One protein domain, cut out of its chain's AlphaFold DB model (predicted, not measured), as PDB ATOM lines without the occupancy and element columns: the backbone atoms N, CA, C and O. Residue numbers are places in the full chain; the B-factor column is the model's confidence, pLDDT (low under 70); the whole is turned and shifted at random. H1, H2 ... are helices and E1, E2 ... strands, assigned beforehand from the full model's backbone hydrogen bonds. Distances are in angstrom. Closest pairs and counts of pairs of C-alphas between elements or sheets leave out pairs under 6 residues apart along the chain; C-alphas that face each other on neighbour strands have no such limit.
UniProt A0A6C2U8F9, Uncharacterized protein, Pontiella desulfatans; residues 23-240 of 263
ATOM      1  N   THR A  23      20.961 -34.848 -17.823       54.62
ATOM      2  CA  THR A  23      20.975 -33.411 -17.535       54.62
ATOM      3  C   THR A  23      22.283 -32.800 -17.997       54.62
ATOM      4  O   THR A  23      23.353 -33.109 -17.469       54.62
ATOM      5  N   TRP A  24      22.198 -31.895 -18.967       59.97
ATOM      6  CA  TRP A  24      23.333 -31.111 -19.427       59.97
ATOM      7  C   TRP A  24      23.530 -29.856 -18.562       59.97
ATOM      8  O   TRP A  24      22.587 -29.113 -18.294       59.97
ATOM      9  N   GLN A  25      24.773 -29.610 -18.130       52.06
ATOM     10  CA  GLN A  25      25.114 -28.598 -17.117       52.06
ATOM     11  C   GLN A  25      25.659 -27.260 -17.655       52.06
ATOM     12  O   GLN A  25      26.108 -26.447 -16.853       52.06
ATOM     13  N   GLY A  26      25.604 -26.972 -18.961       51.41
ATOM     14  CA  GLY A  26      25.909 -25.613 -19.430       51.41
ATOM     15  C   GLY A  26      27.396 -25.273 -19.539       51.41
ATOM     16  O   GLY A  26      27.947 -24.638 -18.646       51.41
ATOM     17  N   GLY A  27      28.045 -25.631 -20.650       54.28
ATOM     18  CA  GLY A  27      29.365 -25.101 -21.029       54.28
ATOM     19  C   GLY A  27      29.269 -24.118 -22.213       54.28
ATOM     20  O   GLY A  27      28.336 -24.243 -23.004       54.28
ATOM     21  N   PRO A  28      30.203 -23.158 -22.378       55.53
ATOM     22  CA  PRO A  28      30.289 -22.333 -23.594       55.53
ATOM     23  C   PRO A  28      30.484 -23.193 -24.859       55.53
ATOM     24  O   PRO A  28      31.177 -24.211 -24.783       55.53
ATOM     25  N   GLY A  29      29.926 -22.787 -26.007       52.78
ATOM     26  CA  GLY A  29      30.087 -23.461 -27.303       52.78
ATOM     27  C   GLY A  29      28.806 -23.528 -28.149       52.78
ATOM     28  O   GLY A  29      27.706 -23.331 -27.647       52.78
ATOM     29  N   ASN A  30      28.948 -23.885 -29.432       58.69
ATOM     30  CA  ASN A  30      27.817 -24.150 -30.329       58.69
ATOM     31  C   ASN A  30      27.310 -25.587 -30.139       58.69
ATOM     32  O   ASN A  30      28.008 -26.553 -30.474       58.69
ATOM     33  N   TRP A  31      26.085 -25.746 -29.635       63.78
ATOM     34  CA  TRP A  31      25.512 -27.056 -29.327       63.78
ATOM     35  C   TRP A  31      24.428 -27.431 -30.336       63.78
ATOM     36  O   TRP A  31      23.364 -26.821 -30.412       63.78
ATOM     37  N   THR A  32      24.703 -28.482 -31.104       58.44
ATOM     38  CA  THR A  32      23.724 -29.125 -31.992       58.44
ATOM     39  C   THR A  32      23.229 -30.420 -31.359       58.44
ATOM     40  O   THR A  32      23.892 -30.936 -30.460       58.44
ATOM     41  N   ASN A  33      22.114 -30.976 -31.846       61.66
ATOM     42  CA  ASN A  33      21.587 -32.281 -31.418       61.66
ATOM     43  C   ASN A  33      22.673 -33.340 -31.196       61.66
ATOM     44  O   ASN A  33      22.692 -33.986 -30.156       61.66
ATOM     45  N   ALA A  34      23.616 -33.481 -32.128       52.72
ATOM     46  CA  ALA A  34      24.670 -34.493 -32.045       52.72
ATOM     47  C   ALA A  34      25.639 -34.299 -30.860       52.72
ATOM     48  O   ALA A  34      26.325 -35.240 -30.472       52.72
ATOM     49  N   ASN A  35      25.707 -33.097 -30.283       60.56
ATOM     50  CA  ASN A  35      26.655 -32.763 -29.219       60.56
ATOM     51  C   ASN A  35      26.128 -33.090 -27.814       60.56
ATOM     52  O   ASN A  35      26.922 -33.137 -26.875       60.56
ATOM     53  N   TRP A  36      24.815 -33.273 -27.651       61.94
ATOM     54  CA  TRP A  36      24.193 -33.544 -26.349       61.94
ATOM     55  C   TRP A  36      23.199 -34.713 -26.366       61.94
ATOM     56  O   TRP A  36      22.927 -35.255 -25.298       61.94
ATOM     57  N   ALA A  37      22.726 -35.151 -27.541       64.62
ATOM     58  CA  ALA A  37      21.864 -36.318 -27.661       64.62
ATOM     59  C   ALA A  37      22.596 -37.606 -27.270       64.62
ATOM     60  O   ALA A  37      23.660 -37.927 -27.799       64.62
ATOM     61  N   VAL A  38      21.982 -38.359 -26.360       65.12
ATOM     62  CA  VAL A  38      22.415 -39.707 -25.989       65.12
ATOM     63  C   VAL A  38      21.463 -40.710 -26.628       65.12
ATOM     64  O   VAL A  38      20.256 -40.667 -26.384       65.12
ATOM     65  N   ASP A  39      22.003 -41.614 -27.446       62.84
ATOM     66  CA  ASP A  39      21.217 -42.659 -28.106       62.84
ATOM     67  C   ASP A  39      20.423 -43.487 -27.087       62.84
ATOM     68  O   ASP A  39      20.947 -43.926 -26.061       62.84
ATOM     69  N   GLY A  40      19.140 -43.712 -27.381       62.09
ATOM     70  CA  GLY A  40      18.227 -44.464 -26.515       62.09
ATOM     71  C   GLY A  40      17.596 -43.657 -25.373       62.09
ATOM     72  O   GLY A  40      16.810 -44.221 -24.614       62.09
ATOM     73  N   ILE A  41      17.891 -42.357 -25.256       63.41
ATOM     74  CA  ILE A  41      17.263 -41.464 -24.274       63.41
ATOM     75  C   ILE A  41      16.176 -40.617 -24.939       63.41
ATOM     76  O   ILE A  41      16.450 -39.773 -25.791       63.41
ATOM     77  N   ASN A  42      14.932 -40.829 -24.507       58.16
ATOM     78  CA  ASN A  42      13.760 -40.146 -25.063       58.16
ATOM     79  C   ASN A  42      13.506 -38.762 -24.442       58.16
ATOM     80  O   ASN A  42      12.863 -37.930 -25.074       58.16
ATOM     81  N   GLU A  43      14.010 -38.512 -23.230       61.09
ATOM     82  CA  GLU A  43      13.810 -37.261 -22.492       61.09
ATOM     83  C   GLU A  43      15.140 -36.737 -21.960       61.09
ATOM     84  O   GLU A  43      15.831 -37.387 -21.175       61.09
ATOM     85  N   GLN A  44      15.498 -35.539 -22.398       68.38
ATOM     86  CA  GLN A  44      16.759 -34.897 -22.049       68.38
ATOM     87  C   GLN A  44      16.481 -33.541 -21.413       68.38
ATOM     88  O   GLN A  44      15.443 -32.936 -21.670       68.38
ATOM     89  N   SER A  45      17.393 -33.054 -20.575       65.06
ATOM     90  CA  SER A  45      17.239 -31.753 -19.923       65.06
ATOM     91  C   SER A  45      18.437 -30.849 -20.150       65.06
ATOM     92  O   SER A  45      19.587 -31.287 -20.085       65.06
ATOM     93  N   ILE A  46      18.158 -29.573 -20.399       70.38
ATOM     94  CA  ILE A  46      19.169 -28.516 -20.481       70.38
ATOM     95  C   ILE A  46      19.071 -27.611 -19.253       70.38
ATOM     96  O   ILE A  46      18.028 -27.527 -18.599       70.38
ATOM     97  N   GLY A  47      20.175 -26.935 -18.929       65.94
ATOM     98  CA  GLY A  47      20.203 -25.924 -17.877       65.94
ATOM     99  C   GLY A  47      19.189 -24.798 -18.114       65.94
ATOM    100  O   GLY A  47      18.713 -24.573 -19.223       65.94
ATOM    101  N   THR A  48      18.886 -24.049 -17.058       71.81
ATOM    102  CA  THR A  48      17.924 -22.933 -17.093       71.81
ATOM    103  C   THR A  48      18.444 -21.690 -17.822       71.81
ATOM    104  O   THR A  48      17.699 -20.734 -18.033       71.81
ATOM    105  N   THR A  49      19.722 -21.680 -18.214       73.62
ATOM    106  CA  THR A  49      20.362 -20.558 -18.904       73.62
ATOM    107  C   THR A  49      21.010 -20.985 -20.211       73.62
ATOM    108  O   THR A  49      21.770 -21.953 -20.236       73.62
ATOM    109  N   ILE A  50      20.785 -20.205 -21.266       73.62
ATOM    110  CA  ILE A  50      21.448 -20.339 -22.564       73.62
ATOM    111  C   ILE A  50      22.617 -19.359 -22.601       73.62
ATOM    112  O   ILE A  50      22.410 -18.151 -22.571       73.62
ATOM    113  N   SER A  51      23.850 -19.860 -22.624       71.38
ATOM    114  CA  SER A  51      25.061 -19.027 -22.686       71.38
ATOM    115  C   SER A  51      25.593 -18.800 -24.101       71.38
ATOM    116  O   SER A  51      26.483 -17.966 -24.262       71.38
ATOM    117  N   ASP A  52      25.055 -19.518 -25.092       75.50
ATOM    118  CA  ASP A  52      25.524 -19.554 -26.482       75.50
ATOM    119  C   ASP A  52      24.392 -20.048 -27.426       75.50
ATOM    120  O   ASP A  52      23.224 -19.747 -27.181       75.50
ATOM    121  N   GLN A  53      24.691 -20.801 -28.489       81.19
ATOM    122  CA  GLN A  53      23.707 -21.343 -29.435       81.19
ATOM    123  C   GLN A  53      23.265 -22.773 -29.088       81.19
ATOM    124  O   GLN A  53      24.096 -23.669 -28.914       81.19
ATOM    125  N   ILE A  54      21.951 -23.006 -29.060       82.06
ATOM    126  CA  ILE A  54      21.334 -24.328 -28.896       82.06
ATOM    127  C   ILE A  54      20.409 -24.607 -30.079       82.06
ATOM    128  O   ILE A  54      19.488 -23.837 -30.349       82.06
ATOM    129  N   SER A  55      20.612 -25.744 -30.746       87.56
ATOM    130  CA  SER A  55      19.708 -26.247 -31.783       87.56
ATOM    131  C   SER A  55      19.146 -27.622 -31.419       87.56
ATOM    132  O   SER A  55      19.915 -28.553 -31.162       87.56
ATOM    133  N   ILE A  56      17.810 -27.718 -31.416       86.62
ATOM    134  CA  ILE A  56      17.013 -28.918 -31.152       86.62
ATOM    135  C   ILE A  56      16.275 -29.313 -32.442       86.62
ATOM    136  O   ILE A  56      15.322 -28.650 -32.841       86.62
ATOM    137  N   THR A  57      16.707 -30.380 -33.112       87.00
ATOM    138  CA  THR A  57      16.181 -30.775 -34.440       87.00
ATOM    139  C   THR A  57      15.456 -32.122 -34.448       87.00
ATOM    140  O   THR A  57      14.937 -32.540 -35.480       87.00
ATOM    141  N   ASN A  58      15.448 -32.826 -33.317       82.81
ATOM    142  CA  ASN A  58      14.758 -34.095 -33.089       82.81
ATOM    143  C   ASN A  58      14.705 -34.386 -31.578       82.81
ATOM    144  O   ASN A  58      15.559 -33.896 -30.834       82.81
ATOM    145  N   GLY A  59      13.768 -35.236 -31.158       82.50
ATOM    146  CA  GLY A  59      13.603 -35.704 -29.783       82.50
ATOM    147  C   GLY A  59      12.830 -34.734 -28.891       82.50
ATOM    148  O   GLY A  59      12.308 -33.722 -29.360       82.50
ATOM    149  N   SER A  60      12.768 -35.063 -27.598       84.69
ATOM    150  CA  SER A  60      12.075 -34.270 -26.582       84.69
ATOM    151  C   SER A  60      13.047 -33.750 -25.523       84.69
ATOM    152  O   SER A  60      13.806 -34.507 -24.912       84.69
ATOM    153  N   VAL A  61      12.998 -32.440 -25.285       85.50
ATOM    154  CA  VAL A  61      13.799 -31.728 -24.286       85.50
ATOM    155  C   VAL A  61      12.887 -31.108 -23.248       85.50
ATOM    156  O   VAL A  61      11.904 -30.454 -23.587       85.50
ATOM    157  N   SER A  62      13.235 -31.263 -21.977       86.00
ATOM    158  CA  SER A  62      12.557 -30.611 -20.865       86.00
ATOM    159  C   SER A  62      13.483 -29.650 -20.119       86.00
ATOM    160  O   SER A  62      14.663 -29.908 -19.897       86.00
ATOM    161  N   VAL A  63      12.936 -28.516 -19.702       85.94
ATOM    162  CA  VAL A  63      13.564 -27.561 -18.790       85.94
ATOM    163  C   VAL A  63      12.623 -27.431 -17.610       85.94
ATOM    164  O   VAL A  63      11.513 -26.940 -17.763       85.94
ATOM    165  N   SER A  64      13.027 -27.886 -16.425       82.06
ATOM    166  CA  SER A  64      12.137 -27.897 -15.252       82.06
ATOM    167  C   SER A  64      11.755 -26.494 -14.761       82.06
ATOM    168  O   SER A  64      10.714 -26.321 -14.134       82.06
ATOM    169  N   GLY A  65      12.592 -25.494 -15.045       86.25
ATOM    170  CA  GLY A  65      12.397 -24.105 -14.645       86.25
ATOM    171  C   GLY A  65      12.251 -23.156 -15.830       86.25
ATOM    172  O   GLY A  65      11.664 -23.481 -16.857       86.25
ATOM    173  N   ASN A  66      12.793 -21.953 -15.663       86.94
ATOM    174  CA  ASN A  66      12.846 -20.949 -16.719       86.94
ATOM    175  C   ASN A  66      13.971 -21.263 -17.705       86.94
ATOM    176  O   ASN A  66      15.001 -21.796 -17.302       86.94
ATOM    177  N   LEU A  67      13.792 -20.855 -18.955       87.06
ATOM    178  CA  LEU A  67      14.824 -20.820 -19.977       87.06
ATOM    179  C   LEU A  67      15.135 -19.359 -20.304       87.06
ATOM    180  O   LEU A  67      14.294 -18.646 -20.853       87.06
ATOM    181  N   ILE A  68      16.319 -18.894 -19.911       81.69
ATOM    182  CA  ILE A  68      16.697 -17.476 -19.995       81.69
ATOM    183  C   ILE A  68      18.086 -17.294 -20.613       81.69
ATOM    184  O   ILE A  68      18.938 -18.174 -20.527       81.69
ATOM    185  N   ALA A  69      18.350 -16.126 -21.189       76.56
ATOM    186  CA  ALA A  69      19.695 -15.715 -21.597       76.56
ATOM    187  C   ALA A  69      20.675 -15.680 -20.400       76.56
ATOM    188  O   ALA A  69      20.357 -15.107 -19.353       76.56
ATOM    189  N   ALA A  70      21.879 -16.247 -20.533       69.88
ATOM    190  CA  ALA A  70      22.870 -16.259 -19.455       69.88
ATOM    191  C   ALA A  70      23.524 -14.882 -19.248       69.88
ATOM    192  O   ALA A  70      23.960 -14.221 -20.195       69.88
ATOM    193  N   THR A  71      23.692 -14.481 -17.986       66.06
ATOM    194  CA  THR A  71      24.450 -13.286 -17.590       66.06
ATOM    195  C   THR A  71      25.949 -13.606 -17.567       66.06
ATOM    196  O   THR A  71      26.477 -14.012 -16.534       66.06
ATOM    197  N   GLY A  72      26.639 -13.472 -18.704       54.31
ATOM    198  CA  GLY A  72      28.095 -13.700 -18.794       54.31
ATOM    199  C   GLY A  72      28.570 -14.643 -19.904       54.31
ATOM    200  O   GLY A  72      29.754 -14.969 -19.935       54.31
ATOM    201  N   GLY A  73      27.686 -15.065 -20.816       50.91
ATOM    202  CA  GLY A  73      28.090 -15.741 -22.054       50.91
ATOM    203  C   GLY A  73      28.989 -14.848 -22.916       50.91
ATOM    204  O   GLY A  73      28.884 -13.616 -22.875       50.91
ATOM    205  N   SER A  74      29.902 -15.453 -23.680       50.03
ATOM    206  CA  SER A  74      30.736 -14.693 -24.604       50.03
ATOM    207  C   SER A  74      29.945 -14.355 -25.871       50.03
ATOM    208  O   SER A  74      29.728 -15.225 -26.696       50.03
ATOM    209  N   VAL A  75      29.636 -13.065 -26.036       51.81
ATOM    210  CA  VAL A  75      29.516 -12.360 -27.329       51.81
ATOM    211  C   VAL A  75      28.270 -12.667 -28.193       51.81
ATOM    212  O   VAL A  75      27.989 -13.789 -28.569       51.81
ATOM    213  N   ALA A  76      27.571 -11.586 -28.558       55.09
ATOM    214  CA  ALA A  76      26.657 -11.398 -29.696       55.09
ATOM    215  C   ALA A  76      25.410 -12.293 -29.902       55.09
ATOM    216  O   ALA A  76      24.356 -11.691 -30.114       55.09
ATOM    217  N   ASP A  77      25.474 -13.628 -29.793       64.56
ATOM    218  CA  ASP A  77      24.581 -14.523 -30.562       64.56
ATOM    219  C   ASP A  77      23.934 -15.676 -29.760       64.56
ATOM    220  O   ASP A  77      23.770 -16.784 -30.280       64.56
ATOM    221  N   GLN A  78      23.528 -15.443 -28.505       78.12
ATOM    222  CA  GLN A  78      22.729 -16.439 -27.775       78.12
ATOM    223  C   GLN A  78      21.456 -16.742 -28.559       78.12
ATOM    224  O   GLN A  78      20.665 -15.837 -28.827       78.12
ATOM    225  N   SER A  79      21.250 -18.000 -28.932       83.00
ATOM    226  CA  SER A  79      20.103 -18.376 -29.749       83.00
ATOM    227  C   SER A  79      19.577 -19.756 -29.410       83.00
ATOM    228  O   SER A  79      20.313 -20.662 -29.022       83.00
ATOM    229  N   LEU A  80      18.268 -19.890 -29.566       88.81
ATOM    230  CA  LEU A  80      17.542 -21.134 -29.441       88.81
ATOM    231  C   LEU A  80      16.831 -21.413 -30.763       88.81
ATOM    232  O   LEU A  80      15.991 -20.624 -31.193       88.81
ATOM    233  N   HIS A  81      17.162 -22.537 -31.386       91.56
ATOM    234  CA  HIS A  81      16.551 -22.991 -32.626       91.56
ATOM    235  C   HIS A  81      15.874 -24.349 -32.421       91.56
ATOM    236  O   HIS A  81      16.542 -25.308 -32.040       91.56
ATOM    237  N   ILE A  82      14.573 -24.446 -32.695       93.81
ATOM    238  CA  ILE A  82      13.799 -25.694 -32.650       93.81
ATOM    239  C   ILE A  82      13.191 -25.954 -34.034       93.81
ATOM    240  O   ILE A  82      12.553 -25.065 -34.588       93.81
ATOM    241  N   SER A  83      13.379 -27.146 -34.599       93.25
ATOM    242  CA  SER A  83      12.909 -27.485 -35.959       93.25
ATOM    243  C   SER A  83      12.487 -28.952 -36.102       93.25
ATOM    244  O   SER A  83      12.545 -29.730 -35.142       93.25
ATOM    245  N   ASN A  84      12.060 -29.341 -37.309       91.56
ATOM    246  CA  ASN A  84      11.464 -30.640 -37.628       91.56
ATOM    247  C   ASN A  84      10.312 -30.986 -36.677       91.56
ATOM    248  O   ASN A  84       9.401 -30.195 -36.523       91.56
ATOM    249  N   SER A  85      10.321 -32.159 -36.044       90.88
ATOM    250  CA  SER A  85       9.316 -32.586 -35.057       90.88
ATOM    251  C   SER A  85       9.872 -32.591 -33.630       90.88
ATOM    252  O   SER A  85       9.432 -33.380 -32.791       90.88
ATOM    253  N   ALA A  86      10.886 -31.763 -33.360       90.19
ATOM    254  CA  ALA A  86      11.463 -31.636 -32.029       90.19
ATOM    255  C   ALA A  86      10.457 -31.056 -31.028       90.19
ATOM    256  O   ALA A  86       9.650 -30.189 -31.368       90.19
ATOM    257  N   GLN A  87      10.553 -31.505 -29.779       92.69
ATOM    258  CA  GLN A  87       9.723 -31.030 -28.679       92.69
ATOM    259  C   GLN A  87      10.584 -30.346 -27.620       92.69
ATOM    260  O   GLN A  87      11.584 -30.905 -27.168       92.69
ATOM    261  N   LEU A  88      10.181 -29.154 -27.192       93.50
ATOM    262  CA  LEU A  88      10.772 -28.439 -26.067       93.50
ATOM    263  C   LEU A  88       9.683 -28.083 -25.053       93.50
ATOM    264  O   LEU A  88       8.776 -27.307 -25.343       93.50
ATOM    265  N   THR A  89       9.817 -28.594 -23.837       94.38
ATOM    266  CA  THR A  89       8.909 -28.315 -22.722       94.38
ATOM    267  C   THR A  89       9.636 -27.516 -21.657       94.38
ATOM    268  O   THR A  89      10.527 -28.029 -20.987       94.38
ATOM    269  N   VAL A  90       9.245 -26.261 -21.466       93.12
ATOM    270  CA  VAL A  90       9.777 -25.374 -20.429       93.12
ATOM    271  C   VAL A  90       8.741 -25.250 -19.314       93.12
ATOM    272  O   VAL A  90       7.666 -24.692 -19.510       93.12
ATOM    273  N   GLY A  91       9.047 -25.762 -18.123       89.25
ATOM    274  CA  GLY A  91       8.143 -25.729 -16.970       89.25
ATOM    275  C   GLY A  91       7.842 -24.306 -16.488       89.25
ATOM    276  O   GLY A  91       6.759 -24.034 -15.979       89.25
ATOM    277  N   GLY A  92       8.791 -23.388 -16.680       92.00
ATOM    278  CA  GLY A  92       8.660 -21.969 -16.378       92.00
ATOM    279  C   GLY A  92       8.474 -21.117 -17.631       92.00
ATOM    280  O   GLY A  92       7.581 -21.341 -18.441       92.00
ATOM    281  N   ILE A  93       9.297 -20.084 -17.764       91.00
ATOM    282  CA  ILE A  93       9.164 -19.037 -18.788       91.00
ATOM    283  C   ILE A  93      10.251 -19.177 -19.847       91.00
ATOM    284  O   ILE A  93      11.342 -19.644 -19.530       91.00
ATOM    285  N   ILE A  94       9.996 -18.673 -21.053       90.88
ATOM    286  CA  ILE A  94      11.065 -18.368 -22.011       90.88
ATOM    287  C   ILE A  94      11.293 -16.856 -21.972       90.88
ATOM    288  O   ILE A  94      10.390 -16.079 -22.301       90.88
ATOM    289  N   ASP A  95      12.471 -16.432 -21.510       86.88
ATOM    290  CA  ASP A  95      12.815 -15.015 -21.351       86.88
ATOM    291  C   ASP A  95      13.815 -14.549 -22.406       86.88
ATOM    292  O   ASP A  95      14.996 -14.906 -22.373       86.88
ATOM    293  N   PHE A  96      13.335 -13.706 -23.323       80.94
ATOM    294  CA  PHE A  96      14.128 -13.145 -24.412       80.94
ATOM    295  C   PHE A  96      14.917 -11.891 -24.022       80.94
ATOM    296  O   PHE A  96      15.720 -11.400 -24.814       80.94
ATOM    297  N   GLY A  97      14.748 -11.380 -22.799       68.75
ATOM    298  CA  GLY A  97      15.533 -10.266 -22.286       68.75
ATOM    299  C   GLY A  97      15.319 -10.108 -20.799       68.75
ATOM    300  O   GLY A  97      14.364  -9.464 -20.381       68.75
ATOM    301  N   SER A  98      16.188 -10.681 -19.973       53.72
ATOM    302  CA  SER A  98      15.912 -10.666 -18.539       53.72
ATOM    303  C   SER A  98      15.924  -9.238 -17.968       53.72
ATOM    304  O   SER A  98      16.643  -8.355 -18.433       53.72
ATOM    305  N   GLY A  99      15.094  -9.015 -16.947       52.47
ATOM    306  CA  GLY A  99      14.831  -7.708 -16.339       52.47
ATOM    307  C   GLY A  99      16.054  -6.933 -15.825       52.47
ATOM    308  O   GLY A  99      17.170  -7.439 -15.773       52.47
ATOM    309  N   ASN A 100      15.789  -5.666 -15.473       47.16
ATOM    310  CA  ASN A 100      16.674  -4.641 -14.901       47.16
ATOM    311  C   ASN A 100      18.148  -5.067 -14.752       47.16
ATOM    312  O   ASN A 100      18.541  -5.508 -13.678       47.16
ATOM    313  N   ASN A 101      18.922  -4.884 -15.833       51.38
ATOM    314  CA  ASN A 101      20.395  -4.913 -15.952       51.38
ATOM    315  C   ASN A 101      20.982  -6.011 -16.853       51.38
ATOM    316  O   ASN A 101      22.177  -5.947 -17.135       51.38
ATOM    317  N   ASN A 102      20.192  -6.954 -17.380       55.38
ATOM    318  CA  ASN A 102      20.686  -7.800 -18.470       55.38
ATOM    319  C   ASN A 102      20.518  -7.080 -19.816       55.38
ATOM    320  O   ASN A 102      19.419  -6.686 -20.202       55.38
ATOM    321  N   THR A 103      21.630  -6.860 -20.511       57.78
ATOM    322  CA  THR A 103      21.678  -6.252 -21.849       57.78
ATOM    323  C   THR A 103      21.740  -7.295 -22.965       57.78
ATOM    324  O   THR A 103      21.847  -6.928 -24.137       57.78
ATOM    325  N   GLN A 104      21.705  -8.582 -22.611       65.94
ATOM    326  CA  GLN A 104      21.775  -9.694 -23.550       65.94
ATOM    327  C   GLN A 104      20.369 -10.128 -23.981       65.94
ATOM    328  O   GLN A 104      19.423 -10.095 -23.192       65.94
ATOM    329  N   THR A 105      20.250 -10.499 -25.252       72.75
ATOM    330  CA  THR A 105      19.016 -10.947 -25.900       72.75
ATOM    331  C   THR A 105      19.176 -12.409 -26.292       72.75
ATOM    332  O   THR A 105      20.248 -12.808 -26.741       72.75
ATOM    333  N   LEU A 106      18.117 -13.199 -26.116       77.94
ATOM    334  CA  LEU A 106      18.042 -14.550 -26.672       77.94
ATOM    335  C   LEU A 106      17.359 -14.459 -28.040       77.94
ATOM    336  O   LEU A 106      16.208 -14.036 -28.132       77.94
ATOM    337  N   GLY A 107      18.069 -14.838 -29.098       84.56
ATOM    338  CA  GLY A 107      17.472 -15.109 -30.399       84.56
ATOM    339  C   GLY A 107      16.628 -16.381 -30.340       84.56
ATOM    340  O   GLY A 107      16.970 -17.335 -29.641       84.56
ATOM    341  N   PHE A 108      15.526 -16.404 -31.076       90.25
ATOM    342  CA  PHE A 108      14.616 -17.537 -31.115       90.25
ATOM    343  C   PHE A 108      14.186 -17.823 -32.534       90.25
ATOM    344  O   PHE A 108      13.754 -16.918 -33.243       90.25
ATOM    345  N   ARG A 109      14.258 -19.092 -32.916       93.88
ATOM    346  CA  ARG A 109      13.727 -19.575 -34.180       93.88
ATOM    347  C   ARG A 109      13.010 -20.896 -33.959       93.88
ATOM    348  O   ARG A 109      13.565 -21.811 -33.353       93.88
ATOM    349  N   MET A 110      11.784 -20.985 -34.448       96.25
ATOM    350  CA  MET A 110      10.975 -22.197 -34.402       96.25
ATOM    351  C   MET A 110      10.408 -22.481 -35.783       96.25
ATOM    352  O   MET A 110       9.790 -21.588 -36.355       96.25
ATOM    353  N   GLU A 111      10.625 -23.680 -36.319       95.44
ATOM    354  CA  GLU A 111      10.276 -24.024 -37.706       95.44
ATOM    355  C   GLU A 111       9.640 -25.410 -37.843       95.44
ATOM    356  O   GLU A 111       9.637 -26.212 -36.905       95.44
ATOM    357  N   ASP A 112       9.127 -25.693 -39.040       94.00
ATOM    358  CA  ASP A 112       8.544 -26.976 -39.439       94.00
ATOM    359  C   ASP A 112       7.391 -27.427 -38.521       94.00
ATOM    360  O   ASP A 112       6.424 -26.698 -38.324       94.00
ATOM    361  N   GLY A 113       7.459 -28.642 -37.972       93.94
ATOM    362  CA  GLY A 113       6.486 -29.213 -37.040       93.94
ATOM    363  C   GLY A 113       6.939 -29.152 -35.581       93.94
ATOM    364  O   GLY A 113       6.540 -30.016 -34.796       93.94
ATOM    365  N   ALA A 114       7.821 -28.208 -35.226       96.62
ATOM    366  CA  ALA A 114       8.356 -28.109 -33.877       96.62
ATOM    367  C   ALA A 114       7.220 -27.905 -32.867       96.62
ATOM    368  O   ALA A 114       6.230 -27.228 -33.152       96.62
ATOM    369  N   LEU A 115       7.368 -28.454 -31.664       97.62
ATOM    370  CA  LEU A 115       6.410 -28.283 -30.574       97.62
ATOM    371  C   LEU A 115       7.126 -27.648 -29.386       97.62
ATOM    372  O   LEU A 115       8.062 -28.222 -28.835       97.62
ATOM    373  N   VAL A 116       6.693 -26.463 -28.975       97.62
ATOM    374  CA  VAL A 116       7.275 -25.754 -27.831       97.62
ATOM    375  C   VAL A 116       6.172 -25.481 -26.820       97.62
ATOM    376  O   VAL A 116       5.096 -25.019 -27.184       97.62
ATOM    377  N   SER A 117       6.421 -25.743 -25.540       98.06
ATOM    378  CA  SER A 117       5.513 -25.360 -24.459       98.06
ATOM    379  C   SER A 117       6.234 -24.574 -23.370       98.06
ATOM    380  O   SER A 117       7.384 -24.859 -23.038       98.06
ATOM    381  N   ALA A 118       5.563 -23.554 -22.837       97.38
ATOM    382  CA  ALA A 118       6.046 -22.732 -21.732       97.38
ATOM    383  C   ALA A 118       4.875 -22.148 -20.929       97.38
ATOM    384  O   ALA A 118       3.730 -22.140 -21.375       97.38
ATOM    385  N   SER A 119       5.155 -21.578 -19.758       97.06
ATOM    386  CA  SER A 119       4.175 -20.761 -19.035       97.06
ATOM    387  C   SER A 119       3.835 -19.489 -19.817       97.06
ATOM    388  O   SER A 119       2.672 -19.204 -20.086       97.06
ATOM    389  N   TYR A 120       4.844 -18.702 -20.190       95.50
ATOM    390  CA  TYR A 120       4.685 -17.502 -21.015       95.50
ATOM    391  C   TYR A 120       6.002 -17.123 -21.698       95.50
ATOM    392  O   TYR A 120       7.082 -17.532 -21.260       95.50
ATOM    393  N   LEU A 121       5.905 -16.286 -22.733       93.44
ATOM    394  CA  LEU A 121       7.044 -15.597 -23.337       93.44
ATOM    395  C   LEU A 121       7.254 -14.231 -22.689       93.44
ATOM    396  O   LEU A 121       6.305 -13.466 -22.486       93.44
ATOM    397  N   GLN A 122       8.505 -13.891 -22.409       89.69
ATOM    398  CA  GLN A 122       8.885 -12.584 -21.891       89.69
ATOM    399  C   GLN A 122       9.729 -11.814 -22.917       89.69
ATOM    400  O   GLN A 122      10.854 -12.178 -23.231       89.69
ATOM    401  N   LEU A 123       9.171 -10.699 -23.391       86.06
ATOM    402  CA  LEU A 123       9.728  -9.744 -24.352       86.06
ATOM    403  C   LEU A 123      10.128  -8.449 -23.621       86.06
ATOM    404  O   LEU A 123       9.387  -7.466 -23.600       86.06
ATOM    405  N   LYS A 124      11.249  -8.461 -22.897       73.50
ATOM    406  CA  LYS A 124      11.705  -7.331 -22.050       73.50
ATOM    407  C   LYS A 124      12.896  -6.568 -22.641       73.50
ATOM    408  O   LYS A 124      13.575  -5.814 -21.944       73.50
ATOM    409  N   THR A 125      13.172  -6.751 -23.927       61.94
ATOM    410  CA  THR A 125      14.426  -6.296 -24.526       61.94
ATOM    411  C   THR A 125      14.425  -4.783 -24.715       61.94
ATOM    412  O   THR A 125      13.673  -4.260 -25.528       61.94
ATOM    413  N   LYS A 126      15.295  -4.068 -23.987       55.97
ATOM    414  CA  LYS A 126      15.554  -2.629 -24.208       55.97
ATOM    415  C   LYS A 126      16.323  -2.357 -25.510       55.97
ATOM    416  O   LYS A 126      16.396  -1.213 -25.939       55.97
ATOM    417  N   ASN A 127      16.916  -3.391 -26.116       60.44
ATOM    418  CA  ASN A 127      17.663  -3.305 -27.369       60.44
ATOM    419  C   ASN A 127      16.974  -4.139 -28.456       60.44
ATOM    420  O   ASN A 127      17.378  -5.253 -28.775       60.44
ATOM    421  N   LEU A 128      15.888  -3.580 -28.975       58.22
ATOM    422  CA  LEU A 128      14.942  -4.235 -29.877       58.22
ATOM    423  C   LEU A 128      15.576  -4.640 -31.213       58.22
ATOM    424  O   LEU A 128      15.187  -5.640 -31.803       58.22
ATOM    425  N   ALA A 129      16.631  -3.936 -31.634       59.66
ATOM    426  CA  ALA A 129      17.417  -4.267 -32.821       59.66
ATOM    427  C   ALA A 129      18.179  -5.604 -32.716       59.66
ATOM    428  O   ALA A 129      18.711  -6.073 -33.718       59.66
ATOM    429  N   ARG A 130      18.271  -6.207 -31.520       58.41
ATOM    430  CA  ARG A 130      19.040  -7.441 -31.268       58.41
ATOM    431  C   ARG A 130      18.188  -8.662 -30.933       58.41
ATOM    432  O   ARG A 130      18.730  -9.754 -30.777       58.41
ATOM    433  N   THR A 131      16.878  -8.494 -30.801       65.44
ATOM    434  CA  THR A 131      15.957  -9.603 -30.545       65.44
ATOM    435  C   THR A 131      15.412 -10.068 -31.883       65.44
ATOM    436  O   THR A 131      14.650  -9.338 -32.506       65.44
ATOM    437  N   ASN A 132      15.818 -11.252 -32.342       76.12
ATOM    438  CA  ASN A 132      15.217 -11.888 -33.511       76.12
ATOM    439  C   ASN A 132      14.362 -13.056 -33.017       76.12
ATOM    440  O   ASN A 132      14.916 -14.074 -32.606       76.12
ATOM    441  N   ILE A 133      13.042 -12.866 -32.966       90.62
ATOM    442  CA  ILE A 133      12.085 -13.932 -32.654       90.62
ATOM    443  C   ILE A 133      11.378 -14.276 -33.953       90.62
ATOM    444  O   ILE A 133      10.598 -13.476 -34.470       90.62
ATOM    445  N   GLU A 134      11.662 -15.464 -34.459       94.88
ATOM    446  CA  GLU A 134      11.163 -15.946 -35.733       94.88
ATOM    447  C   GLU A 134      10.352 -17.230 -35.557       94.88
ATOM    448  O   GLU A 134      10.798 -18.209 -34.956       94.88
ATOM    449  N   PHE A 135       9.149 -17.214 -36.118       97.00
ATOM    450  CA  PHE A 135       8.261 -18.359 -36.214       97.00
ATOM    451  C   PHE A 135       8.121 -18.769 -37.686       97.00
ATOM    452  O   PHE A 135       7.274 -18.248 -38.415       97.00
ATOM    453  N   GLY A 136       8.976 -19.692 -38.118       97.06
ATOM    454  CA  GLY A 136       8.940 -20.354 -39.422       97.06
ATOM    455  C   GLY A 136       7.997 -21.561 -39.481       97.06
ATOM    456  O   GLY A 136       7.798 -22.115 -40.554       97.06
ATOM    457  N   GLY A 137       7.405 -21.970 -38.356       96.94
ATOM    458  CA  GLY A 137       6.449 -23.076 -38.279       96.94
ATOM    459  C   GLY A 137       6.196 -23.541 -36.842       96.94
ATOM    460  O   GLY A 137       6.675 -22.936 -35.881       96.94
ATOM    461  N   GLY A 138       5.449 -24.631 -36.709       97.75
ATOM    462  CA  GLY A 138       5.238 -25.376 -35.478       97.75
ATOM    463  C   GLY A 138       4.142 -24.822 -34.565       97.75
ATOM    464  O   GLY A 138       3.374 -23.923 -34.913       97.75
ATOM    465  N   VAL A 139       4.053 -25.396 -33.364       98.38
ATOM    466  CA  VAL A 139       3.044 -25.047 -32.357       98.38
ATOM    467  C   VAL A 139       3.702 -24.611 -31.055       98.38
ATOM    468  O   VAL A 139       4.329 -25.413 -30.361       98.38
ATOM    469  N   LEU A 140       3.489 -23.351 -30.677       98.56
ATOM    470  CA  LEU A 140       3.863 -22.817 -29.372       98.56
ATOM    471  C   LEU A 140       2.654 -22.817 -28.426       98.56
ATOM    472  O   LEU A 140       1.699 -22.073 -28.628       98.56
ATOM    473  N   THR A 141       2.710 -23.597 -27.350       98.62
ATOM    474  CA  THR A 141       1.672 -23.641 -26.309       98.62
ATOM    475  C   THR A 141       2.085 -22.834 -25.078       98.62
ATOM    476  O   THR A 141       3.160 -23.045 -24.519       98.62
ATOM    477  N   LEU A 142       1.222 -21.922 -24.631       98.50
ATOM    478  CA  LEU A 142       1.455 -21.009 -23.513       98.50
ATOM    479  C   LEU A 142       0.340 -21.144 -22.474       98.50
ATOM    480  O   LEU A 142      -0.838 -20.992 -22.797       98.50
ATOM    481  N   THR A 143       0.704 -21.410 -21.221       97.81
ATOM    482  CA  THR A 143      -0.266 -21.803 -20.182       97.81
ATOM    483  C   THR A 143      -0.632 -20.706 -19.181       97.81
ATOM    484  O   THR A 143      -1.540 -20.894 -18.378       97.81
ATOM    485  N   SER A 144       0.029 -19.547 -19.212       97.25
ATOM    486  CA  SER A 144      -0.305 -18.391 -18.368       97.25
ATOM    487  C   SER A 144      -1.465 -17.583 -18.946       97.25
ATOM    488  O   SER A 144      -1.543 -17.336 -20.147       97.25
ATOM    489  N   ASP A 145      -2.271 -17.035 -18.041       96.25
ATOM    490  CA  ASP A 145      -3.277 -15.976 -18.245       96.25
ATOM    491  C   ASP A 145      -2.741 -14.647 -18.837       96.25
ATOM    492  O   ASP A 145      -3.496 -13.725 -19.145       96.25
ATOM    493  N   ASN A 146      -1.423 -14.527 -18.994       95.00
ATOM    494  CA  ASN A 146      -0.736 -13.457 -19.701       95.00
ATOM    495  C   ASN A 146       0.426 -14.084 -20.478       95.00
ATOM    496  O   ASN A 146       1.591 -14.005 -20.066       95.00
ATOM    497  N   SER A 147       0.054 -14.760 -21.565       94.38
ATOM    498  CA  SER A 147       0.886 -15.660 -22.370       94.38
ATOM    499  C   SER A 147       2.098 -14.978 -23.007       94.38
ATOM    500  O   SER A 147       3.150 -15.599 -23.138       94.38
ATOM    501  N   ILE A 148       1.995 -13.691 -23.347       94.50
ATOM    502  CA  ILE A 148       3.111 -12.895 -23.873       94.50
ATOM    503  C   ILE A 148       3.222 -11.585 -23.095       94.50
ATOM    504  O   ILE A 148       2.303 -10.758 -23.077       94.50
ATOM    505  N   ARG A 149       4.369 -11.369 -22.454       91.69
ATOM    506  CA  ARG A 149       4.628 -10.217 -21.582       91.69
ATOM    507  C   ARG A 149       5.680  -9.310 -22.200       91.69
ATOM    508  O   ARG A 149       6.725  -9.788 -22.610       91.69
ATOM    509  N   GLY A 150       5.460  -8.002 -22.178       84.38
ATOM    510  CA  GLY A 150       6.416  -7.005 -22.661       84.38
ATOM    511  C   GLY A 150       5.951  -5.588 -22.345       84.38
ATOM    512  O   GLY A 150       4.836  -5.408 -21.856       84.38
ATOM    513  N   GLY A 151       6.836  -4.608 -22.547       70.50
ATOM    514  CA  GLY A 151       6.586  -3.196 -22.219       70.50
ATOM    515  C   GLY A 151       6.463  -2.255 -23.420       70.50
ATOM    516  O   GLY A 151       6.154  -1.090 -23.217       70.50
ATOM    517  N   ASP A 152       6.706  -2.746 -24.641       81.50
ATOM    518  CA  ASP A 152       6.719  -1.951 -25.877       81.50
ATOM    519  C   ASP A 152       6.559  -2.874 -27.100       81.50
ATOM    520  O   ASP A 152       7.546  -3.248 -27.731       81.50
ATOM    521  N   PHE A 153       5.336  -3.356 -27.348       85.81
ATOM    522  CA  PHE A 153       5.046  -4.353 -28.392       85.81
ATOM    523  C   PHE A 153       5.260  -3.880 -29.836       85.81
ATOM    524  O   PHE A 153       5.854  -4.655 -30.595       85.81
ATOM    525  N   PRO A 154       4.884  -2.644 -30.220       84.69
ATOM    526  CA  PRO A 154       5.093  -2.164 -31.583       84.69
ATOM    527  C   PRO A 154       6.556  -2.228 -32.009       84.69
ATOM    528  O   PRO A 154       6.854  -2.561 -33.153       84.69
ATOM    529  N   ASN A 155       7.479  -1.997 -31.074       82.62
ATOM    530  CA  ASN A 155       8.899  -2.039 -31.380       82.62
ATOM    531  C   ASN A 155       9.549  -3.418 -31.152       82.62
ATOM    532  O   ASN A 155      10.744  -3.557 -31.400       82.62
ATOM    533  N   GLN A 156       8.814  -4.448 -30.700       83.50
ATOM    534  CA  GLN A 156       9.349  -5.819 -30.682       83.50
ATOM    535  C   GLN A 156       9.402  -6.394 -32.102       83.50
ATOM    536  O   GLN A 156       8.476  -6.224 -32.902       83.50
ATOM    537  N   ASN A 157      10.456  -7.160 -32.372       81.12
ATOM    538  CA  ASN A 157      10.666  -7.869 -33.630       81.12
ATOM    539  C   ASN A 157      10.233  -9.332 -33.483       81.12
ATOM    540  O   ASN A 157      11.056 -10.223 -33.282       81.12
ATOM    541  N   VAL A 158       8.918  -9.556 -33.535       91.88
ATOM    542  CA  VAL A 158       8.324 -10.897 -33.578       91.88
ATOM    543  C   VAL A 158       7.804 -11.143 -34.986       91.88
ATOM    544  O   VAL A 158       6.790 -10.567 -35.381       91.88
ATOM    545  N   ASN A 159       8.513 -11.971 -35.744       95.44
ATOM    546  CA  ASN A 159       8.237 -12.216 -37.153       95.44
ATOM    547  C   ASN A 159       7.718 -13.637 -37.379       95.44
ATOM    548  O   ASN A 159       8.254 -14.595 -36.828       95.44
ATOM    549  N   ILE A 160       6.692 -13.770 -38.214       97.38
ATOM    550  CA  ILE A 160       6.142 -15.050 -38.654       97.38
ATOM    551  C   ILE A 160       6.507 -15.221 -40.127       97.38
ATOM    552  O   ILE A 160       6.019 -14.481 -40.985       97.38
ATOM    553  N   THR A 161       7.380 -16.185 -40.408       97.44
ATOM    554  CA  THR A 161       7.824 -16.559 -41.761       97.44
ATOM    555  C   THR A 161       7.157 -17.839 -42.260       97.44
ATOM    556  O   THR A 161       7.190 -18.114 -43.458       97.44
ATOM    557  N   ALA A 162       6.469 -18.563 -41.372       97.38
ATOM    558  CA  ALA A 162       5.739 -19.788 -41.677       97.38
ATOM    559  C   ALA A 162       4.768 -19.650 -42.860       97.38
ATOM    560  O   ALA A 162       4.162 -18.587 -43.078       97.38
ATOM    561  N   GLY A 163       4.586 -20.741 -43.602       96.75
ATOM    562  CA  GLY A 163       3.504 -20.879 -44.562       96.75
ATOM    563  C   GLY A 163       2.136 -20.892 -43.879       96.75
ATOM    564  O   GLY A 163       1.994 -21.094 -42.671       96.75
ATOM    565  N   ALA A 164       1.092 -20.653 -44.668       95.88
ATOM    566  CA  ALA A 164      -0.277 -20.691 -44.178       95.88
ATOM    567  C   ALA A 164      -0.630 -22.083 -43.617       95.88
ATOM    568  O   ALA A 164      -0.507 -23.085 -44.316       95.88
ATOM    569  N   GLY A 165      -1.106 -22.134 -42.372       94.88
ATOM    570  CA  GLY A 165      -1.436 -23.371 -41.659       94.88
ATOM    571  C   GLY A 165      -0.242 -24.090 -41.022       94.88
ATOM    572  O   GLY A 165      -0.443 -25.116 -40.380       94.88
ATOM    573  N   GLU A 166       0.978 -23.566 -41.160       96.62
ATOM    574  CA  GLU A 166       2.190 -24.207 -40.630       96.62
ATOM    575  C   GLU A 166       2.567 -23.718 -39.228       96.62
ATOM    576  O   GLU A 166       3.444 -24.298 -38.601       96.62
ATOM    577  N   PHE A 167       1.917 -22.665 -38.722       96.81
ATOM    578  CA  PHE A 167       2.243 -22.042 -37.440       96.81
ATOM    579  C   PHE A 167       1.013 -21.773 -36.572       96.81
ATOM    580  O   PHE A 167      -0.005 -21.265 -37.055       96.81
ATOM    581  N   SER A 168       1.156 -22.029 -35.268       98.12
ATOM    582  CA  SER A 168       0.158 -21.695 -34.256       98.12
ATOM    583  C   SER A 168       0.775 -21.269 -32.916       98.12
ATOM    584  O   SER A 168       1.719 -21.890 -32.424       98.12
ATOM    585  N   ILE A 169       0.188 -20.252 -32.274       98.56
ATOM    586  CA  ILE A 169       0.343 -19.993 -30.834       98.56
ATOM    587  C   ILE A 169      -0.971 -20.337 -30.145       98.56
ATOM    588  O   ILE A 169      -1.997 -19.725 -30.433       98.56
ATOM    589  N   ILE A 170      -0.925 -21.246 -29.176       98.44
ATOM    590  CA  ILE A 170      -2.072 -21.666 -28.373       98.44
ATOM    591  C   ILE A 170      -1.901 -21.123 -26.952       98.44
ATOM    592  O   ILE A 170      -1.065 -21.603 -26.193       98.44
ATOM    593  N   ALA A 171      -2.708 -20.134 -26.570       98.25
ATOM    594  CA  ALA A 171      -2.822 -19.657 -25.196       98.25
ATOM    595  C   ALA A 171      -3.972 -20.395 -24.494       98.25
ATOM    596  O   ALA A 171      -5.139 -20.197 -24.829       98.25
ATOM    597  N   THR A 172      -3.656 -21.264 -23.534       97.62
ATOM    598  CA  THR A 172      -4.634 -22.222 -22.982       97.62
ATOM    599  C   THR A 172      -5.391 -21.719 -21.756       97.62
ATOM    600  O   THR A 172      -6.379 -22.332 -21.363       97.62
ATOM    601  N   ALA A 173      -4.923 -20.652 -21.111       96.44
ATOM    602  CA  ALA A 173      -5.565 -20.091 -19.926       96.44
ATOM    603  C   ALA A 173      -6.580 -19.002 -20.283       96.44
ATOM    604  O   ALA A 173      -6.446 -18.314 -21.294       96.44
ATOM    605  N   THR A 174      -7.554 -18.797 -19.395       96.50
ATOM    606  CA  THR A 174      -8.389 -17.594 -19.406       96.50
ATOM    607  C   THR A 174      -7.505 -16.368 -19.171       96.50
ATOM    608  O   THR A 174      -6.801 -16.319 -18.159       96.50
ATOM    609  N   PRO A 175      -7.510 -15.382 -20.083       96.12
ATOM    610  CA  PRO A 175      -6.640 -14.232 -19.966       96.12
ATOM    611  C   PRO A 175      -7.121 -13.253 -18.895       96.12
ATOM    612  O   PRO A 175      -8.316 -13.087 -18.655       96.12
ATOM    613  N   GLN A 176      -6.178 -12.529 -18.297       94.44
ATOM    614  CA  GLN A 176      -6.513 -11.321 -17.541       94.44
ATOM    615  C   GLN A 176      -7.010 -10.224 -18.496       94.44
ATOM    616  O   GLN A 176      -6.624 -10.185 -19.670       94.44
ATOM    617  N   VAL A 177      -7.799  -9.274 -17.983       91.94
ATOM    618  CA  VAL A 177      -8.281  -8.124 -18.765       91.94
ATOM    619  C   VAL A 177      -7.107  -7.404 -19.440       91.94
ATOM    620  O   VAL A 177      -6.124  -7.028 -18.797       91.94
ATOM    621  N   GLY A 178      -7.196  -7.239 -20.762       91.38
ATOM    622  CA  GLY A 178      -6.153  -6.605 -21.571       91.38
ATOM    623  C   GLY A 178      -4.902  -7.464 -21.809       91.38
ATOM    624  O   GLY A 178      -3.927  -6.970 -22.379       91.38
ATOM    625  N   LYS A 179      -4.873  -8.730 -21.366       94.25
ATOM    626  CA  LYS A 179      -3.707  -9.631 -21.474       94.25
ATOM    627  C   LYS A 179      -3.915 -10.823 -22.411       94.25
ATOM    628  O   LYS A 179      -3.021 -11.666 -22.485       94.25
ATOM    629  N   SER A 180      -5.035 -10.868 -23.127       96.00
ATOM    630  CA  SER A 180      -5.345 -11.907 -24.109       96.00
ATOM    631  C   SER A 180      -4.365 -11.906 -25.283       96.00
ATOM    632  O   SER A 180      -3.615 -10.951 -25.482       96.00
ATOM    633  N   LEU A 181      -4.343 -12.989 -26.065       96.44
ATOM    634  CA  LEU A 181      -3.523 -13.064 -27.275       96.44
ATOM    635  C   LEU A 181      -4.027 -12.070 -28.333       96.44
ATOM    636  O   LEU A 181      -3.219 -11.397 -28.972       96.44
ATOM    637  N   ALA A 182      -5.350 -11.902 -28.430       97.56
ATOM    638  CA  ALA A 182      -5.994 -10.891 -29.262       97.56
ATOM    639  C   ALA A 182      -5.476  -9.477 -28.958       97.56
ATOM    640  O   ALA A 182      -5.113  -8.758 -29.886       97.56
ATOM    641  N   THR A 183      -5.334  -9.093 -27.682       95.88
ATOM    642  CA  THR A 183      -4.805  -7.760 -27.345       95.88
ATOM    643  C   THR A 183      -3.323  -7.607 -27.670       95.88
ATOM    644  O   THR A 183      -2.867  -6.487 -27.881       95.88
ATOM    645  N   LYS A 184      -2.544  -8.697 -27.763       94.94
ATOM    646  CA  LYS A 184      -1.150  -8.631 -28.251       94.94
ATOM    647  C   LYS A 184      -1.097  -8.341 -29.742       94.94
ATOM    648  O   LYS A 184      -0.270  -7.540 -30.165       94.94
ATOM    649  N   VAL A 185      -1.981  -8.966 -30.519       95.75
ATOM    650  CA  VAL A 185      -2.123  -8.660 -31.949       95.75
ATOM    651  C   VAL A 185      -2.599  -7.220 -32.136       95.75
ATOM    652  O   VAL A 185      -1.979  -6.491 -32.896       95.75
ATOM    653  N   GLY A 186      -3.606  -6.789 -31.369       95.56
ATOM    654  CA  GLY A 186      -4.104  -5.407 -31.355       95.56
ATOM    655  C   GLY A 186      -3.116  -4.357 -30.830       95.56
ATOM    656  O   GLY A 186      -3.368  -3.166 -30.940       95.56
ATOM    657  N   SER A 187      -1.988  -4.786 -30.256       94.25
ATOM    658  CA  SER A 187      -0.883  -3.914 -29.833       94.25
ATOM    659  C   SER A 187       0.281  -3.928 -30.832       94.25
ATOM    660  O   SER A 187       1.421  -3.655 -30.447       94.25
ATOM    661  N   ASP A 188       0.017  -4.332 -32.075       93.50
ATOM    662  CA  ASP A 188       0.985  -4.424 -33.163       93.50
ATOM    663  C   ASP A 188       2.218  -5.258 -32.783       93.50
ATOM    664  O   ASP A 188       3.353  -4.869 -33.032       93.50
ATOM    665  N   LEU A 189       2.055  -6.401 -32.109       93.56
ATOM    666  CA  LEU A 189       3.213  -7.222 -31.738       93.56
ATOM    667  C   LEU A 189       3.855  -7.902 -32.960       93.56
ATOM    668  O   LEU A 189       5.079  -7.920 -33.095       93.56
ATOM    669  N   PHE A 190       3.041  -8.461 -33.849       95.31
ATOM    670  CA  PHE A 190       3.493  -9.417 -34.858       95.31
ATOM    671  C   PHE A 190       3.780  -8.771 -36.217       95.31
ATOM    672  O   PHE A 190       3.149  -7.795 -36.623       95.31
ATOM    673  N   ALA A 191       4.725  -9.360 -36.939       95.81
ATOM    674  CA  ALA A 191       4.974  -9.131 -38.354       95.81
ATOM    675  C   ALA A 191       4.799 -10.439 -39.134       95.81
ATOM    676  O   ALA A 191       4.994 -11.524 -38.583       95.81
ATOM    677  N   ILE A 192       4.455 -10.326 -40.412       97.31
ATOM    678  CA  ILE A 192       4.488 -11.420 -41.379       97.31
ATOM    679  C   ILE A 192       5.558 -11.095 -42.416       97.31
ATOM    680  O   ILE A 192       5.505 -10.025 -43.018       97.31
ATOM    681  N   ASP A 193       6.511 -11.999 -42.644       96.38
ATOM    682  CA  ASP A 193       7.580 -11.840 -43.642       96.38
ATOM    683  C   ASP A 193       8.283 -10.466 -43.569       96.38
ATOM    684  O   ASP A 193       8.554  -9.811 -44.576       96.38
ATOM    685  N   GLY A 194       8.525  -9.984 -42.346       93.81
ATOM    686  CA  GLY A 194       9.135  -8.680 -42.072       93.81
ATOM    687  C   GLY A 194       8.187  -7.479 -42.187       93.81
ATOM    688  O   GLY A 194       8.569  -6.367 -41.827       93.81
ATOM    689  N   THR A 195       6.944  -7.676 -42.631       95.81
ATOM    690  CA  THR A 195       5.916  -6.629 -42.697       95.81
ATOM    691  C   THR A 195       5.110  -6.600 -41.406       95.81
ATOM    692  O   THR A 195       4.409  -7.553 -41.070       95.81
ATOM    693  N   LYS A 196       5.197  -5.491 -40.670       94.50
ATOM    694  CA  LYS A 196       4.461  -5.300 -39.417       94.50
ATOM    695  C   LYS A 196       2.949  -5.305 -39.661       94.50
ATOM    696  O   LYS A 196       2.466  -4.613 -40.556       94.50
ATOM    697  N   ILE A 197       2.207  -6.047 -38.843       96.38
ATOM    698  CA  ILE A 197       0.745  -6.053 -38.884       96.38
ATOM    699  C   ILE A 197       0.247  -4.969 -37.938       96.38
ATOM    700  O   ILE A 197       0.304  -5.134 -36.723       96.38
ATOM    701  N   VAL A 198      -0.195  -3.852 -38.517       96.25
ATOM    702  CA  VAL A 198      -0.716  -2.698 -37.774       96.25
ATOM    703  C   VAL A 198      -2.230  -2.657 -37.896       96.25
ATOM    704  O   VAL A 198      -2.758  -2.621 -39.018       96.25
ATOM    705  N   VAL A 199      -2.922  -2.641 -36.760       96.19
ATOM    706  CA  VAL A 199      -4.388  -2.633 -36.685       96.19
ATOM    707  C   VAL A 199      -4.914  -1.490 -35.820       96.19
ATOM    708  O   VAL A 199      -4.208  -0.951 -34.976       96.19
ATOM    709  N   VAL A 200      -6.166  -1.095 -36.044       97.06
ATOM    710  CA  VAL A 200      -6.878  -0.130 -35.193       97.06
ATOM    711  C   VAL A 200      -7.609  -0.849 -34.060       97.06
ATOM    712  O   VAL A 200      -7.718  -0.312 -32.958       97.06
ATOM    713  N   ALA A 201      -8.121  -2.054 -34.321       96.31
ATOM    714  CA  ALA A 201      -8.778  -2.873 -33.313       96.31
ATOM    715  C   ALA A 201      -7.798  -3.283 -32.198       96.31
ATOM    716  O   ALA A 201      -6.809  -3.969 -32.441       96.31
ATOM    717  N   ASP A 202      -8.125  -2.940 -30.952       94.56
ATOM    718  CA  ASP A 202      -7.289  -3.192 -29.767       94.56
ATOM    719  C   ASP A 202      -7.288  -4.659 -29.287       94.56
ATOM    720  O   ASP A 202      -6.580  -5.019 -28.344       94.56
ATOM    721  N   GLY A 203      -8.086  -5.517 -29.929       95.19
ATOM    722  CA  GLY A 203      -8.242  -6.926 -29.579       95.19
ATOM    723  C   GLY A 203      -9.181  -7.202 -28.400       95.19
ATOM    724  O   GLY A 203      -9.200  -8.331 -27.910       95.19
ATOM    725  N   SER A 204      -9.965  -6.215 -27.950       94.75
ATOM    726  CA  SER A 204     -11.061  -6.417 -26.985       94.75
ATOM    727  C   SER A 204     -12.201  -7.269 -27.558       94.75
ATOM    728  O   SER A 204     -12.837  -8.024 -26.825       94.75
ATOM    729  N   GLU A 205     -12.410  -7.203 -28.877       95.94
ATOM    730  CA  GLU A 205     -13.369  -8.022 -29.616       95.94
ATOM    731  C   GLU A 205     -12.686  -8.786 -30.759       95.94
ATOM    732  O   GLU A 205     -12.305  -8.206 -31.779       95.94
ATOM    733  N   ILE A 206     -12.570 -10.114 -30.621       97.00
ATOM    734  CA  ILE A 206     -11.946 -10.992 -31.631       97.00
ATOM    735  C   ILE A 206     -12.595 -10.855 -33.018       97.00
ATOM    736  O   ILE A 206     -11.898 -10.911 -34.028       97.00
ATOM    737  N   SER A 207     -13.918 -10.686 -33.096       96.81
ATOM    738  CA  SER A 207     -14.637 -10.551 -34.372       96.81
ATOM    739  C   SER A 207     -14.235  -9.285 -35.130       96.81
ATOM    740  O   SER A 207     -13.961  -9.363 -36.326       96.81
ATOM    741  N   ILE A 208     -14.162  -8.144 -34.436       97.19
ATOM    742  CA  ILE A 208     -13.731  -6.863 -35.011       97.19
ATOM    743  C   ILE A 208     -12.266  -6.954 -35.434       97.19
ATOM    744  O   ILE A 208     -11.933  -6.604 -36.565       97.19
ATOM    745  N   LEU A 209     -11.406  -7.492 -34.563       97.94
ATOM    746  CA  LEU A 209      -9.991  -7.678 -34.871       97.94
ATOM    747  C   LEU A 209      -9.798  -8.552 -36.120       97.94
ATOM    748  O   LEU A 209      -9.091  -8.153 -37.038       97.94
ATOM    749  N   ASN A 210     -10.462  -9.708 -36.210       97.94
ATOM    750  CA  ASN A 210     -10.360 -10.582 -37.383       97.94
ATOM    751  C   ASN A 210     -10.909  -9.937 -38.666       97.94
ATOM    752  O   ASN A 210     -10.355 -10.163 -39.741       97.94
ATOM    753  N   ALA A 211     -11.980  -9.143 -38.567       96.94
ATOM    754  CA  ALA A 211     -12.524  -8.404 -39.705       96.94
ATOM    755  C   ALA A 211     -11.552  -7.334 -40.226       96.94
ATOM    756  O   ALA A 211     -11.579  -7.015 -41.411       96.94
ATOM    757  N   GLU A 212     -10.675  -6.800 -39.375       97.81
ATOM    758  CA  GLU A 212      -9.581  -5.944 -39.820       97.81
ATOM    759  C   GLU A 212      -8.391  -6.763 -40.341       97.81
ATOM    760  O   GLU A 212      -7.879  -6.467 -41.420       97.81
ATOM    761  N   LEU A 213      -7.963  -7.807 -39.624       97.56
ATOM    762  CA  LEU A 213      -6.794  -8.622 -39.981       97.56
ATOM    763  C   LEU A 213      -6.910  -9.268 -41.364       97.56
ATOM    764  O   LEU A 213      -5.907  -9.371 -42.065       97.56
ATOM    765  N   VAL A 214      -8.119  -9.627 -41.802       96.44
ATOM    766  CA  VAL A 214      -8.360 -10.154 -43.157       96.44
ATOM    767  C   VAL A 214      -7.994  -9.157 -44.266       96.44
ATOM    768  O   VAL A 214      -7.769  -9.549 -45.405       96.44
ATOM    769  N   THR A 215      -7.904  -7.863 -43.943       95.81
ATOM    770  CA  THR A 215      -7.447  -6.807 -44.862       95.81
ATOM    771  C   THR A 215      -5.934  -6.569 -44.795       95.81
ATOM    772  O   THR A 215      -5.383  -5.869 -45.642       95.81
ATOM    773  N   LYS A 216      -5.242  -7.152 -43.806       96.75
ATOM    774  CA  LYS A 216      -3.794  -7.022 -43.566       96.75
ATOM    775  C   LYS A 216      -3.032  -8.212 -44.156       96.75
ATOM    776  O   LYS A 216      -2.206  -8.832 -43.490       96.75
ATOM    777  N   VAL A 217      -3.348  -8.552 -45.403       96.56
ATOM    778  CA  VAL A 217      -2.720  -9.668 -46.117       96.56
ATOM    779  C   VAL A 217      -1.287  -9.301 -46.485       96.56
ATOM    780  O   VAL A 217      -1.028  -8.241 -47.054       96.56
ATOM    781  N   VAL A 218      -0.356 -10.206 -46.203       97.31
ATOM    782  CA  VAL A 218       1.048 -10.111 -46.609       97.31
ATOM    783  C   VAL A 218       1.391 -11.400 -47.335       97.31
ATOM    784  O   VAL A 218       1.142 -12.469 -46.799       97.31
ATOM    785  N   ASN A 219       1.916 -11.324 -48.561       96.19
ATOM    786  CA  ASN A 219       2.311 -12.499 -49.356       96.19
ATOM    787  C   ASN A 219       1.249 -13.624 -49.407       96.19
ATOM    788  O   ASN A 219       1.577 -14.806 -49.327       96.19
ATOM    789  N   GLY A 220      -0.035 -13.260 -49.521       95.44
ATOM    790  CA  GLY A 220      -1.142 -14.218 -49.615       95.44
ATOM    791  C   GLY A 220      -1.506 -14.920 -48.300       95.44
ATOM    792  O   GLY A 220      -2.187 -15.945 -48.332       95.44
ATOM    793  N   LYS A 221      -1.069 -14.402 -47.146       95.69
ATOM    794  CA  LYS A 221      -1.421 -14.920 -45.816       95.69
ATOM    795  C   LYS A 221      -1.773 -13.798 -44.835       95.69
ATOM    796  O   LYS A 221      -1.376 -12.647 -45.017       95.69
ATOM    797  N   TRP A 222      -2.553 -14.122 -43.807       97.19
ATOM    798  CA  TRP A 222      -2.985 -13.178 -42.770       97.19
ATOM    799  C   TRP A 222      -3.106 -13.861 -41.404       97.19
ATOM    800  O   TRP A 222      -3.159 -15.089 -41.313       97.19
ATOM    801  N   LEU A 223      -3.120 -13.061 -40.335       97.94
ATOM    802  CA  LEU A 223      -3.249 -13.551 -38.961       97.94
ATOM    803  C   LEU A 223      -4.712 -13.755 -38.583       97.94
ATOM    804  O   LEU A 223      -5.504 -12.829 -38.706       97.94
ATOM    805  N   LYS A 224      -5.055 -14.904 -38.011       97.94
ATOM    806  CA  LYS A 224      -6.390 -15.164 -37.471       97.94
ATOM    807  C   LYS A 224      -6.314 -15.528 -36.001       97.94
ATOM    808  O   LYS A 224      -5.511 -16.368 -35.609       97.94
ATOM    809  N   ILE A 225      -7.201 -14.932 -35.209       98.06
ATOM    810  CA  ILE A 225      -7.442 -15.338 -33.825       98.06
ATOM    811  C   ILE A 225      -8.724 -16.171 -33.748       98.06
ATOM    812  O   ILE A 225      -9.775 -15.757 -34.236       98.06
ATOM    813  N   THR A 226      -8.681 -17.324 -33.090       97.94
ATOM    814  CA  THR A 226      -9.875 -18.104 -32.714       97.94
ATOM    815  C   THR A 226      -9.973 -18.266 -31.204       97.94
ATOM    816  O   THR A 226      -8.969 -18.160 -30.505       97.94
ATOM    817  N   GLY A 227     -11.174 -18.559 -30.700       96.00
ATOM    818  CA  GLY A 227     -11.450 -18.709 -29.270       96.00
ATOM    819  C   GLY A 227     -12.479 -17.695 -28.782       96.00
ATOM    820  O   GLY A 227     -13.300 -17.209 -29.561       96.00
ATOM    821  N   THR A 228     -12.437 -17.382 -27.490       92.06
ATOM    822  CA  THR A 228     -13.306 -16.378 -26.855       92.06
ATOM    823  C   THR A 228     -12.469 -15.287 -26.186       92.06
ATOM    824  O   THR A 228     -11.311 -15.510 -25.835       92.06
ATOM    825  N   ASN A 229     -13.034 -14.085 -26.012       86.69
ATOM    826  CA  ASN A 229     -12.315 -12.958 -25.398       86.69
ATOM    827  C   ASN A 229     -11.831 -13.290 -23.970       86.69
ATOM    828  O   ASN A 229     -10.710 -12.935 -23.613       86.69
ATOM    829  N   ASP A 230     -12.637 -14.046 -23.216       90.69
ATOM    830  CA  ASP A 230     -12.390 -14.435 -21.817       90.69
ATOM    831  C   ASP A 230     -11.979 -15.913 -21.660       90.69
ATOM    832  O   ASP A 230     -12.169 -16.532 -20.610       90.69
ATOM    833  N   GLY A 231     -11.444 -16.528 -22.713       94.88
ATOM    834  CA  GLY A 231     -11.065 -17.937 -22.699       94.88
ATOM    835  C   GLY A 231      -9.784 -18.227 -23.470       94.88
ATOM    836  O   GLY A 231      -9.068 -17.301 -23.855       94.88
ATOM    837  N   PRO A 232      -9.491 -19.520 -23.684       97.31
ATOM    838  CA  PRO A 232      -8.367 -19.946 -24.501       97.31
ATOM    839  C   PRO A 232      -8.439 -19.340 -25.902       97.31
ATOM    840  O   PRO A 232      -9.521 -19.225 -26.490       97.31
ATOM    841  N   GLN A 233      -7.280 -18.968 -26.434       98.44
ATOM    842  CA  GLN A 233      -7.152 -18.339 -27.744       98.44
ATOM    843  C   GLN A 233      -6.036 -18.985 -28.545       98.44
ATOM    844  O   GLN A 233      -4.993 -19.352 -28.003       98.44
ATOM    845  N   THR A 234      -6.242 -19.037 -29.852       98.56
ATOM    846  CA  THR A 234      -5.245 -19.518 -30.801       98.56
ATOM    847  C   THR A 234      -4.986 -18.436 -31.834       98.56
ATOM    848  O   THR A 234      -5.938 -17.873 -32.371       98.56
ATOM    849  N   LEU A 235      -3.712 -18.135 -32.087       98.62
ATOM    850  CA  LEU A 235      -3.250 -17.317 -33.205       98.62
ATOM    851  C   LEU A 235      -2.672 -18.234 -34.270       98.62
ATOM    852  O   LEU A 235      -1.797 -19.039 -33.971       98.62
ATOM    853  N   GLU A 236      -3.117 -18.061 -35.504       98.06
ATOM    854  CA  GLU A 236      -2.648 -18.817 -36.661       98.06
ATOM    855  C   GLU A 236      -2.323 -17.863 -37.807       98.06
ATOM    856  O   GLU A 236      -2.893 -16.772 -37.908       98.06
ATOM    857  N   VAL A 237      -1.440 -18.298 -38.703       96.75
ATOM    858  CA  VAL A 237      -1.307 -17.700 -40.034       96.75
ATOM    859  C   VAL A 237      -2.079 -18.570 -41.018       96.75
ATOM    860  O   VAL A 237      -1.880 -19.780 -41.076       96.75
ATOM    861  N   ILE A 238      -2.999 -17.981 -41.773       96.25
ATOM    862  CA  ILE A 238      -3.908 -18.721 -42.658       96.25
ATOM    863  C   ILE A 238      -3.890 -18.117 -44.065       96.25
ATOM    864  O   ILE A 238      -3.447 -16.971 -44.220       96.25
ATOM    865  N   PRO A 239      -4.321 -18.856 -45.108       96.00
ATOM    866  CA  PRO A 239      -4.245 -18.325 -46.457       96.00
ATOM    867  C   PRO A 239      -5.207 -17.146 -46.603       96.00
ATOM    868  O   PRO A 239      -6.242 -17.080 -45.928       96.00
ATOM    869  N   GLU A 240      -4.858 -16.220 -47.495       91.31
ATOM    870  CA  GLU A 240      -5.770 -15.185 -47.970       91.31
ATOM    871  C   GLU A 240      -7.123 -15.836 -48.291       91.31
ATOM    872  O   GLU A 240      -7.158 -16.891 -48.941       91.31
TER     873      GLU A 240
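This is residues 23 to 240 of the 263 residues of an uncharacterized protein of Pontiella desulfatans (UniProt A0A6C2U8F9). The printed part is wound in stacked turns, a solenoid whose strands lie side by side in rows: E2, E5, E11 and E13 with the first parts of E7 and E9; E1, E3, E6 and E12 with their last parts; E4, E8 and E10 along a third side. H1 is at one end of the stack; the hairpin of E14 and E15, with H3 over E14, is at the other. The 218 residues printed hold three named helices and fifteen named strands, in the order H1, E1 to E12, H2, E13, H3, E14, E15; the class is mostly strand, with under half of the residues in named elements. The large sheet is branched, mixed and strongly twisted, and the whole is compact, with a radius of gyration of the C-alphas of 16.9 A and spans of 48 by 38 by 32 A.

Start at H1, residues 33 to 36, which only grazes the branched sheet. E1, residues 43 to 45, is parallel to E3, residues 60 to 63, with N 62 and O 44 at 2.8 A, within hydrogen-bond range. E2, residues 53 to 56, is parallel to E5, residues 79 to 82 (N 54 and O 79, 2.9 A), and E3 to E6, residues 87 to 90 (N 61 and O 87, 2.8 A). E7, residues 107 to 118, bends by 130 degrees at residue 112; E5 and E6 lie on one side of it, and parallel E9, residues 133 to 142, on the other (N 134 and O 108, 2.8 A). Beyond E9 look for parallel E11, residues 158 to 160, and E12, residues 167 to 171 (N 168 and O 138, 2.9 A). E13, residues 190 to 192, is parallel to E11. E15, residues 233 to 239, is antiparallel to E12 and forms a hairpin with E14, residues 221 to 227 (N 224 and O 236, 2.9 A). E4, residues 67 to 69, pairs with no named strand; E8, residues 121 to 123, is parallel to E10, residues 148 to 150 (N 123 and O 149, 2.7 A). H2, residues 181 to 185, and H3, residues 206 to 213, are on the same face of the branched sheet; H3 runs along E14, its height 7.6 A, with C-alphas 210 and 224 closest at 6.1 A. In H2 and H3 every O i to N i+4 pair is within range; H1 is too short for one.

Find C-alpha 33 at (21.587, -32.281, -31.418), where H1 begins. E7 measures 16.2 A, E9 15.7 A and E14 19.7 A; E15, 18.9 A, ends at C-alpha 239, (-4.245, -18.325, -46.457).

The C-alphas farthest apart, of Gly 40 and Val 200, are 51.7 A apart. The printed part has no cut; the links E6 to E7 and E13 to H3 are long. The model's pLDDT is under 70 in 47 residues, among them 23 to 45 and 97 to 104.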